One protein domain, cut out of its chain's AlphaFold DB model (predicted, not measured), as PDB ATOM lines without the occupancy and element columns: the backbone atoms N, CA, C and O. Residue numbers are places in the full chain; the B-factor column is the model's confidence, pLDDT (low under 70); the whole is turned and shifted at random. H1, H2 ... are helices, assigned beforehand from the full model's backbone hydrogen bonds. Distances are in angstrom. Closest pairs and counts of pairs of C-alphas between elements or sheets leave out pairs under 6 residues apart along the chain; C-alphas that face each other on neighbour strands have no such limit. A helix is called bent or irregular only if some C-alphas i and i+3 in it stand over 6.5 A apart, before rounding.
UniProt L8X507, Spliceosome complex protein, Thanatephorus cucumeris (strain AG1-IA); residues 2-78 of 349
ATOM      1  N   GLN A   2      87.525  85.190 101.305       59.78
ATOM      2  CA  GLN A   2      88.320  84.830 102.507       59.78
ATOM      3  C   GLN A   2      88.348  83.344 102.947       59.78
ATOM      4  O   GLN A   2      89.416  82.827 103.251       59.78
ATOM      5  N   ARG A   3      87.214  82.620 102.968       60.50
ATOM      6  CA  ARG A   3      87.197  81.177 103.318       60.50
ATOM      7  C   ARG A   3      87.854  80.255 102.278       60.50
ATOM      8  O   ARG A   3      88.304  79.179 102.642       60.50
ATOM      9  N   ALA A   4      87.893  80.653 101.007       56.59
ATOM     10  CA  ALA A   4      88.498  79.895  99.906       56.59
ATOM     11  C   ALA A   4      89.983  80.248  99.679       56.59
ATOM     12  O   ALA A   4      90.716  79.458  99.089       56.59
ATOM     13  N   THR A   5      90.420  81.416 100.161       58.09
ATOM     14  CA  THR A   5      91.814  81.893 100.130       58.09
ATOM     15  C   THR A   5      92.559  81.676 101.456       58.09
ATOM     16  O   THR A   5      93.722  82.050 101.586       58.09
ATOM     17  N   ALA A   6      91.926  81.043 102.450       61.38
ATOM     18  CA  ALA A   6      92.569  80.696 103.714       61.38
ATOM     19  C   ALA A   6      93.701  79.676 103.491       61.38
ATOM     20  O   ALA A   6      93.457  78.570 103.008       61.38
ATOM     21  N   ILE A   7      94.932  80.044 103.863       60.03
ATOM     22  CA  ILE A   7      96.116  79.187 103.730       60.03
ATOM     23  C   ILE A   7      95.959  77.970 104.665       60.03
ATOM     24  O   ILE A   7      95.873  78.148 105.884       60.03
ATOM     25  N   PRO A   8      95.917  76.726 104.149       60.56
ATOM     26  CA  PRO A   8      95.860  75.537 104.993       60.56
ATOM     27  C   PRO A   8      97.179  75.328 105.741       60.56
ATOM     28  O   PRO A   8      98.248  75.659 105.230       60.56
ATOM     29  N   LYS A   9      97.133  74.648 106.897       57.09
ATOM     30  CA  LYS A   9      98.338  74.282 107.677       57.09
ATOM     31  C   LYS A   9      99.402  73.512 106.864       57.09
ATOM     32  O   LYS A   9     100.571  73.526 107.229       57.09
ATOM     33  N   ASN A  10      99.010  72.877 105.754       55.41
ATOM     34  CA  ASN A  10      99.897  72.165 104.832       55.41
ATOM     35  C   ASN A  10     100.122  72.963 103.532       55.41
ATOM     36  O   ASN A  10      99.437  72.764 102.531       55.41
ATOM     37  N   VAL A  11     101.147  73.820 103.519       58.06
ATOM     38  CA  VAL A  11     101.505  74.697 102.377       58.06
ATOM     39  C   VAL A  11     102.042  73.917 101.151       58.06
ATOM     40  O   VAL A  11     102.045  74.414 100.018       58.06
ATOM     41  N   LYS A  12     102.457  72.654 101.345       56.97
ATOM     42  CA  LYS A  12     103.091  71.775 100.336       56.97
ATOM     43  C   LYS A  12     102.126  71.067  99.360       56.97
ATOM     44  O   LYS A  12     102.531  70.129  98.686       56.97
ATOM     45  N   ILE A  13     100.876  71.510  99.235       61.88
ATOM     46  CA  ILE A  13      99.927  70.981  98.235       61.88
ATOM     47  C   ILE A  13     100.208  71.618  96.866       61.88
ATOM     48  O   ILE A  13     100.299  72.842  96.775       61.88
ATOM     49  N   ASN A  14     100.348  70.831  95.794       61.94
ATOM     50  CA  ASN A  14     100.481  71.370  94.434       61.94
ATOM     51  C   ASN A  14      99.091  71.567  93.798       61.94
ATOM     52  O   ASN A  14      98.214  70.719  93.939       61.94
ATOM     53  N   TYR A  15      98.876  72.672  93.079       60.50
ATOM     54  CA  TYR A  15      97.592  72.972  92.431       60.50
ATOM     55  C   TYR A  15      97.215  71.923  91.365       60.50
ATOM     56  O   TYR A  15      96.047  71.562  91.207       60.50
ATOM     57  N   HIS A  16      98.221  71.384  90.673       62.03
ATOM     58  CA  HIS A  16      98.048  70.410  89.592       62.03
ATOM     59  C   HIS A  16      97.987  68.945  90.054       62.03
ATOM     60  O   HIS A  16      97.718  68.073  89.233       62.03
ATOM     61  N   ASP A  17      98.203  68.657  91.342       67.69
ATOM     62  CA  ASP A  17      98.154  67.290  91.874       67.69
ATOM     63  C   ASP A  17      96.712  66.771  91.889       67.69
ATOM     64  O   ASP A  17      95.918  67.127  92.761       67.69
ATOM     65  N   GLN A  18      96.366  65.935  90.905       66.50
ATOM     66  CA  GLN A  18      95.001  65.452  90.705       66.50
ATOM     67  C   GLN A  18      94.466  64.566  91.843       66.50
ATOM     68  O   GLN A  18      93.250  64.393  91.913       66.50
ATOM     69  N   SER A  19      95.314  64.079  92.757       70.19
ATOM     70  CA  SER A  19      94.913  63.181  93.851       70.19
ATOM     71  C   SER A  19      94.122  63.860  94.983       70.19
ATOM     72  O   SER A  19      93.332  63.208  95.665       70.19
ATOM     73  N   LEU A  20      94.299  65.171  95.190       69.06
ATOM     74  CA  LEU A  20      93.749  65.893  96.349       69.06
ATOM     75  C   LEU A  20      92.404  66.580  96.049       69.06
ATOM     76  O   LEU A  20      92.210  67.055  94.930       69.06
ATOM     77  N   PRO A  21      91.481  66.752  97.017       74.31
ATOM     78  CA  PRO A  21      90.226  67.476  96.788       74.31
ATOM     79  C   PRO A  21      90.445  68.904  96.260       74.31
ATOM     80  O   PRO A  21      91.325  69.618  96.738       74.31
ATOM     81  N   VAL A  22      89.608  69.369  95.324       66.25
ATOM     82  CA  VAL A  22      89.723  70.720  94.715       66.25
ATOM     83  C   VAL A  22      89.681  71.835  95.773       66.25
ATOM     84  O   VAL A  22      90.406  72.823  95.675       66.25
ATOM     85  N   GLN A  23      88.906  71.633  96.842       68.62
ATOM     86  CA  GLN A  23      88.844  72.506  98.021       68.62
ATOM     87  C   GLN A  23      90.215  72.712  98.685       68.62
ATOM     88  O   GLN A  23      90.534  73.820  99.102       68.62
ATOM     89  N   ALA A  24      91.058  71.675  98.719       66.75
ATOM     90  CA  ALA A  24      92.409  71.737  99.268       66.75
ATOM     91  C   ALA A  24      93.430  72.371  98.303       66.75
ATOM     92  O   ALA A  24      94.555  72.635  98.709       66.75
ATOM     93  N   ARG A  25      93.056  72.632  97.040       66.25
ATOM     94  CA  ARG A  25      93.913  73.269  96.019       66.25
ATOM     95  C   ARG A  25      93.529  74.720  95.718       66.25
ATOM     96  O   ARG A  25      94.370  75.484  95.253       66.25
ATOM     97  N   LEU A  26      92.284  75.111  96.008       69.62
ATOM     98  CA  LEU A  26      91.711  76.436  95.724       69.62
ATOM     99  C   LEU A  26      92.587  77.609  96.198       69.62
ATOM    100  O   LEU A  26      92.725  78.591  95.469       69.62
ATOM    101  N   PHE A  27      93.268  77.462  97.341       68.56
ATOM    102  CA  PHE A  27      94.173  78.472  97.900       68.56
ATOM    103  C   PHE A  27      95.428  78.770  97.049       68.56
ATOM    104  O   PHE A  27      96.150  79.710  97.366       68.56
ATOM    105  N   LYS A  28      95.710  78.014  95.976       69.31
ATOM    106  CA  LYS A  28      96.776  78.319  94.996       69.31
ATOM    107  C   LYS A  28      96.257  78.815  93.641       69.31
ATOM    108  O   LYS A  28      97.048  79.024  92.726       69.31
ATOM    109  N   SER A  29      94.947  79.024  93.488       77.25
ATOM    110  CA  SER A  29      94.378  79.538  92.238       77.25
ATOM    111  C   SER A  29      94.713  81.020  92.045       77.25
ATOM    112  O   SER A  29      94.130  81.887  92.695       77.25
ATOM    113  N   LEU A  30      95.623  81.322  91.115       74.06
ATOM    114  CA  LEU A  30      96.064  82.693  90.827       74.06
ATOM    115  C   LEU A  30      94.901  83.610  90.407       74.06
ATOM    116  O   LEU A  30      94.845  84.752  90.846       74.06
ATOM    117  N   LYS A  31      93.927  83.092  89.643       80.00
ATOM    118  CA  LYS A  31      92.722  83.839  89.226       80.00
ATOM    119  C   LYS A  31      91.784  84.177  90.389       80.00
ATOM    120  O   LYS A  31      91.095  85.189  90.345       80.00
ATOM    121  N   LEU A  32      91.725  83.318  91.411       80.38
ATOM    122  CA  LEU A  32      90.928  83.584  92.612       80.38
ATOM    123  C   LEU A  32      91.585  84.684  93.448       80.38
ATOM    124  O   LEU A  32      90.895  85.549  93.974       80.38
ATOM    125  N   TRP A  33      92.914  84.644  93.546       79.06
ATOM    126  CA  TRP A  33      93.699  85.642  94.257       79.06
ATOM    127  C   TRP A  33      93.704  87.005  93.565       79.06
ATOM    128  O   TRP A  33      93.509  87.992  94.263       79.06
ATOM    129  N   SER A  34      93.842  87.079  92.234       80.31
ATOM    130  CA  SER A  34      93.726  88.357  91.513       80.31
ATOM    131  C   SER A  34      92.342  88.970  91.720       80.31
ATOM    132  O   SER A  34      92.242  90.047  92.282       80.31
ATOM    133  N   CYS A  35      91.270  88.213  91.459       81.00
ATOM    134  CA  CYS A  35      89.897  88.678  91.671       81.00
ATOM    135  C   CYS A  35      89.597  89.044  93.141       81.00
ATOM    136  O   CYS A  35      88.707  89.851  93.408       81.00
ATOM    137  N   TYR A  36      90.312  88.459  94.110       80.38
ATOM    138  CA  TYR A  36      90.189  88.856  95.510       80.38
ATOM    139  C   TYR A  36      90.915  90.176  95.813       80.38
ATOM    140  O   TYR A  36      90.360  90.997  96.539       80.38
ATOM    141  N   VAL A  37      92.095  90.400  95.226       80.50
ATOM    142  CA  VAL A  37      92.801  91.692  95.275       80.50
ATOM    143  C   VAL A  37      91.975  92.778  94.606       80.50
ATOM    144  O   VAL A  37      91.642  93.738  95.284       80.50
ATOM    145  N   ASP A  38      91.543  92.581  93.358       82.75
ATOM    146  CA  ASP A  38      90.769  93.570  92.591       82.75
ATOM    147  C   ASP A  38      89.521  94.050  93.376       82.75
ATOM    148  O   ASP A  38      89.113  95.208  93.304       82.75
ATOM    149  N   LEU A  39      88.914  93.152  94.166       82.25
ATOM    150  CA  LEU A  39      87.752  93.438  95.012       82.25
ATOM    151  C   LEU A  39      88.117  94.160  96.323       82.25
ATOM    152  O   LEU A  39      87.386  95.059  96.735       82.25
ATOM    153  N   GLU A  40      89.217  93.792  96.986       79.56
ATOM    154  CA  GLU A  40      89.708  94.492  98.189       79.56
ATOM    155  C   GLU A  40      90.343  95.853  97.847       79.56
ATOM    156  O   GLU A  40      90.269  96.769  98.657       79.56
ATOM    157  N   GLU A  41      90.894  96.052  96.649       80.75
ATOM    158  CA  GLU A  41      91.337  97.370  96.173       80.75
ATOM    159  C   GLU A  41      90.155  98.304  95.875       80.75
ATOM    160  O   GLU A  41      90.215  99.490  96.186       80.75
ATOM    161  N   ALA A  42      89.059  97.777  95.316       82.00
ATOM    162  CA  ALA A  42      87.884  98.574  94.959       82.00
ATOM    163  C   ALA A  42      86.939  98.891  96.138       82.00
ATOM    164  O   ALA A  42      86.186  99.863  96.070       82.00
ATOM    165  N   ILE A  43      86.914  98.050  97.181       79.06
ATOM    166  CA  ILE A  43      85.914  98.108  98.272       79.06
ATOM    167  C   ILE A  43      86.564  98.119  99.669       79.06
ATOM    168  O   ILE A  43      85.937  98.541 100.643       79.06
ATOM    169  N   GLY A  44      87.787  97.606  99.794       74.94
ATOM    170  CA  GLY A  44      88.428  97.319 101.072       74.94
ATOM    171  C   GLY A  44      89.056  98.528 101.763       74.94
ATOM    172  O   GLY A  44      89.061  99.660 101.287       74.94
ATOM    173  N   THR A  45      89.608  98.252 102.940       80.81
ATOM    174  CA  THR A  45      90.418  99.208 103.704       80.81
ATOM    175  C   THR A  45      91.891  98.974 103.405       80.81
ATOM    176  O   THR A  45      92.292  97.836 103.178       80.81
ATOM    177  N   VAL A  46      92.736 100.006 103.502       79.19
ATOM    178  CA  VAL A  46      94.187  99.854 103.263       79.19
ATOM    179  C   VAL A  46      94.796  98.731 104.121       79.19
ATOM    180  O   VAL A  46      95.656  97.992 103.647       79.19
ATOM    181  N   GLU A  47      94.328  98.550 105.359       80.44
ATOM    182  CA  GLU A  47      94.783  97.483 106.260       80.44
ATOM    183  C   GLU A  47      94.317  96.081 105.832       80.44
ATOM    184  O   GLU A  47      95.121  95.144 105.851       80.44
ATOM    185  N   SER A  48      93.055  95.921 105.404       80.88
ATOM    186  CA  SER A  48      92.568  94.631 104.891       80.88
ATOM    187  C   SER A  48      93.310  94.239 103.616       80.88
ATOM    188  O   SER A  48      93.804  93.114 103.523       80.88
ATOM    189  N   THR A  49      93.504  95.187 102.696       79.50
ATOM    190  CA  THR A  49      94.226  94.979 101.437       79.50
ATOM    191  C   THR A  49      95.700  94.625 101.682       79.50
ATOM    192  O   THR A  49      96.174  93.626 101.135       79.50
ATOM    193  N   LYS A  50      96.409  95.323 102.593       80.00
ATOM    194  CA  LYS A  50      97.769  94.942 103.045       80.00
ATOM    195  C   LYS A  50      97.819  93.483 103.531       80.00
ATOM    196  O   LYS A  50      98.629  92.692 103.050       80.00
ATOM    197  N   ALA A  51      96.892  93.085 104.407       81.56
ATOM    198  CA  ALA A  51      96.839  91.730 104.966       81.56
ATOM    199  C   ALA A  51      96.414  90.631 103.964       81.56
ATOM    200  O   ALA A  51      96.599  89.438 104.234       81.56
ATOM    201  N   VAL A  52      95.799  90.991 102.833       79.12
ATOM    202  CA  VAL A  52      95.532  90.082 101.705       79.12
ATOM    203  C   VAL A  52      96.795  89.899 100.872       79.12
ATOM    204  O   VAL A  52      97.172  88.763 100.579       79.12
ATOM    205  N   TYR A  53      97.492  90.993 100.578       78.69
ATOM    206  CA  TYR A  53      98.750  90.958  99.852       78.69
ATOM    207  C   TYR A  53      99.864  90.211 100.599       78.69
ATOM    208  O   TYR A  53     100.547  89.390  99.987       78.69
ATOM    209  N   ASP A  54      99.997  90.381 101.918       78.50
ATOM    210  CA  ASP A  54     100.963  89.622 102.728       78.50
ATOM    211  C   ASP A  54     100.777  88.098 102.608       78.50
ATOM    212  O   ASP A  54     101.753  87.354 102.488       78.50
ATOM    213  N   LYS A  55      99.526  87.622 102.540       77.25
ATOM    214  CA  LYS A  55      99.211  86.196 102.326       77.25
ATOM    215  C   LYS A  55      99.594  85.721 100.924       77.25
ATOM    216  O   LYS A  55      99.945  84.559 100.741       77.25
ATOM    217  N   MET A  56      99.548  86.598  99.923       74.88
ATOM    218  CA  MET A  56      99.965  86.274  98.553       74.88
ATOM    219  C   MET A  56     101.490  86.277  98.392       74.88
ATOM    220  O   MET A  56     102.016  85.465  97.626       74.88
ATOM    221  N   LEU A  57     102.201  87.114  99.159       73.56
ATOM    222  CA  LEU A  57     103.663  87.067  99.282       73.56
ATOM    223  C   LEU A  57     104.125  85.718  99.850       73.56
ATOM    224  O   LEU A  57     105.012  85.082  99.281       73.56
ATOM    225  N   GLU A  58     103.476  85.222 100.908       72.31
ATOM    226  CA  GLU A  58     103.757  83.894 101.484       72.31
ATOM    227  C   GLU A  58     103.535  82.742 100.488       72.31
ATOM    228  O   GLU A  58     104.246  81.736 100.520       72.31
ATOM    229  N   LEU A  59     102.591  82.905  99.556       70.12
ATOM    230  CA  LEU A  59     102.323  81.950  98.477       70.12
ATOM    231  C   LEU A  59     103.263  82.092  97.265       70.12
ATOM    232  O   LEU A  59     103.128  81.324  96.310       70.12
ATOM    233  N   LYS A  60     104.240  83.011  97.316       66.50
ATOM    234  CA  LYS A  60     105.280  83.249  96.296       66.50
ATOM    235  C   LYS A  60     104.742  83.576  94.895       66.50
ATOM    236  O   LYS A  60     105.259  83.081  93.893       66.50
ATOM    237  N   ILE A  61     103.715  84.421  94.800       63.94
ATOM    238  CA  ILE A  61     103.147  84.839  93.508       63.94
ATOM    239  C   ILE A  61     103.812  86.150  93.044       63.94
ATOM    240  O   ILE A  61     103.534  87.211  93.592       63.94
ATOM    241  N   ALA A  62     104.690  86.093  92.035       56.00
ATOM    242  CA  ALA A  62     105.575  87.216  91.680       56.00
ATOM    243  C   ALA A  62     104.867  88.485  91.183       56.00
ATOM    244  O   ALA A  62     105.138  89.573  91.690       56.00
ATOM    245  N   ASN A  63     103.918  88.353  90.253       66.56
ATOM    246  CA  ASN A  63     103.211  89.498  89.658       66.56
ATOM    247  C   ASN A  63     102.472  90.354  90.703       66.56
ATOM    248  O   ASN A  63     102.208  91.530  90.478       66.56
ATOM    249  N   VAL A  64     102.152  89.766  91.858       70.56
ATOM    250  CA  VAL A  64     101.413  90.417  92.940       70.56
ATOM    251  C   VAL A  64     102.247  91.492  93.638       70.56
ATOM    252  O   VAL A  64     101.680  92.473  94.104       70.56
ATOM    253  N   ILE A  65     103.576  91.351  93.682       75.06
ATOM    254  CA  ILE A  65     104.454  92.311  94.373       75.06
ATOM    255  C   ILE A  65     104.419  93.675  93.687       75.06
ATOM    256  O   ILE A  65     104.358  94.702  94.356       75.06
ATOM    257  N   VAL A  66     104.417  93.682  92.351       77.62
ATOM    258  CA  VAL A  66     104.375  94.918  91.563       77.62
ATOM    259  C   VAL A  66     103.052  95.652  91.795       77.62
ATOM    260  O   VAL A  66     103.087  96.849  92.070       77.62
ATOM    261  N   ASN A  67     101.924  94.929  91.775       78.31
ATOM    262  CA  ASN A  67     100.599  95.493  92.049       78.31
ATOM    263  C   ASN A  67     100.485  96.015  93.492       78.31
ATOM    264  O   ASN A  67     100.037  97.140  93.703       78.31
ATOM    265  N   TYR A  68     100.958  95.243  94.480       77.81
ATOM    266  CA  TYR A  68     100.948  95.656  95.886       77.81
ATOM    267  C   TYR A  68     101.754  96.941  96.100       77.81
ATOM    268  O   TYR A  68     101.312  97.860  96.785       77.81
ATOM    269  N   ALA A  69     102.924  97.034  95.472       78.75
ATOM    270  CA  ALA A  69     103.762  98.216  95.553       78.75
ATOM    271  C   ALA A  69     103.128  99.450  94.884       78.75
ATOM    272  O   ALA A  69     103.192 100.533  95.465       78.75
ATOM    273  N   SER A  70     102.466  99.311  93.723       80.00
ATOM    274  CA  SER A  70     101.686 100.420  93.142       80.00
ATOM    275  C   SER A  70     100.526 100.842  94.042       80.00
ATOM    276  O   SER A  70     100.406 102.027  94.331       80.00
ATOM    277  N   PHE A  71      99.758  99.896  94.595       81.31
ATOM    278  CA  PHE A  71      98.679 100.202  95.539       81.31
ATOM    279  C   PHE A  71      99.187 100.967  96.773       81.31
ATOM    280  O   PHE A  71      98.550 101.909  97.247       81.31
ATOM    281  N   LEU A  72     100.356 100.598  97.304       80.38
ATOM    282  CA  LEU A  72     100.976 101.310  98.423       80.38
ATOM    283  C   LEU A  72     101.495 102.700  98.034       80.38
ATOM    284  O   LEU A  72     101.420 103.613  98.855       80.38
ATOM    285  N   GLU A  73     101.990 102.881  96.810       78.44
ATOM    286  CA  GLU A  73     102.410 104.184  96.279       78.44
ATOM    287  C   GLU A  73     101.228 105.132  96.057       78.44
ATOM    288  O   GLU A  73     101.304 106.283  96.488       78.44
ATOM    289  N   ASP A  74     100.123 104.648  95.485       83.62
ATOM    290  CA  ASP A  74      98.887 105.420  95.290       83.62
ATOM    291  C   ASP A  74      98.302 105.886  96.638       83.62
ATOM    292  O   ASP A  74      97.849 107.023  96.787       83.62
ATOM    293  N   ASN A  75      98.413 105.042  97.670       80.44
ATOM    294  CA  ASN A  75      98.048 105.368  99.051       80.44
ATOM    295  C   ASN A  75      99.142 106.138  99.834       80.44
ATOM    296  O   ASN A  75      98.993 106.354 101.035       80.44
ATOM    297  N   ASN A  76     100.229 106.578  99.187       80.38
ATOM    298  CA  ASN A  76     101.366 107.316  99.767       80.38
ATOM    299  C   ASN A  76     102.193 106.581 100.856       80.38
ATOM    300  O   ASN A  76     103.039 107.193 101.516       80.38
ATOM    301  N   TYR A  77     102.041 105.263 101.020       81.25
ATOM    302  CA  TYR A  77     102.822 104.427 101.946       81.25
ATOM    303  C   TYR A  77     104.155 103.957 101.327       81.25
ATOM    304  O   TYR A  77     104.444 102.762 101.234       81.25
ATOM    305  N   PHE A  78     105.000 104.908 100.920       75.44
ATOM    306  CA  PHE A  78     106.246 104.633 100.187       75.44
ATOM    307  C   PHE A  78     107.236 103.725 100.940       75.44
ATOM    308  O   PHE A  78     107.831 102.837 100.337       75.44
TER     309      PHE A  78
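AT A GLANCE: This is residues 2 to 78 of the 349 residues of the protein "Spliceosome complex protein" of Thanatephorus cucumeris (strain AG1-IA) (UniProt L8X507). Three helices, H2, H3 and H4, stand side by side in an up-and-down bundle, with H3 touching both of the others and the side between H2 and H4 less well closed. Beyond the end of the bundle where H2 begins, the short, irregular H1 and much of the loop of residues 2 to 21 make a looser extension that adds to the length. The printed part has 77 residues, with four named helices in the order H1, H2, H3, H4 and no named strand; the class is all helix. The whole is only just compact, close to loose, with a radius of gyration of the C-alphas of 13.3 A, and the C-alphas span 45 by 21 by 20 A.

IN THESE COORDINATES: The printed part begins at Gln 2, with its C-alpha at (88.320, 84.830, 102.507), and residues 2 to 21 hold no named element. H1 covers residues 22 to 28, starting with C-alpha 22 at (89.723, 70.720, 94.715), and measures 10.4 A from first to last C-alpha. It is irregular: C-alphas 24 and 27 are 7.1 A apart, against about 5 A in a regular helix. H2, the longest helix, has residues 30 to 43 and measures 19.9 A. H3 has residues 46 to 58 and measures 18.7 A. H4 has residues 63 to 74, measures 17.4 A and ends with C-alpha 74 at (98.887, 105.420, 95.290).

HOW THE PARTS SIT: H2, H3 and H4 form a bundle that is up and down, each helix running against the one before it. H2 and H3 are a helical hairpin and touch, at a shallow tilt of 14 degrees, opposite ways; their closest C-alphas, those of Glu 40 and Thr 49, are 5.6 A apart. H3 and H4 are a second helical hairpin, at a shallow tilt of 23 degrees, opposite ways. H4 touches H3 with residues 64 to 68 alone, and the closest C-alphas, those of Tyr 53 and Tyr 68, are 6.5 A apart. H2 and H4 are close but not clearly touching, with the C-alphas of Glu 41 and Phe 71 closest at 7.9 A; they run the same way at a shallow tilt of 10 degrees. H1 and H2 are close but not clearly touching, at a steep tilt of 65 degrees, with the C-alphas of Leu 26 and Leu 32 closest at 7.8 A. H1 is apart from H3 and H4. In H2 every O i to N i+4 pair is within hydrogen-bond range; in H3 8 of 9 are, in H4 7 of 8, and in H1 1 of 3, beside 2 of 4 O i to N i+3 pairs.

THE WHOLE: The outline is a rod, and the two C-alphas farthest apart, those of Ser 19 and Asn 76, are 45.0 A apart. The printed part has no cut, and the links H1 to H2, H2 to H3 and H3 to H4 are tight. The mean pLDDT of the printed part is 72.6; the model's confidence is under 70 at residues 2 to 18, residue 20, residues 22 to 28 and residues 60 to 63.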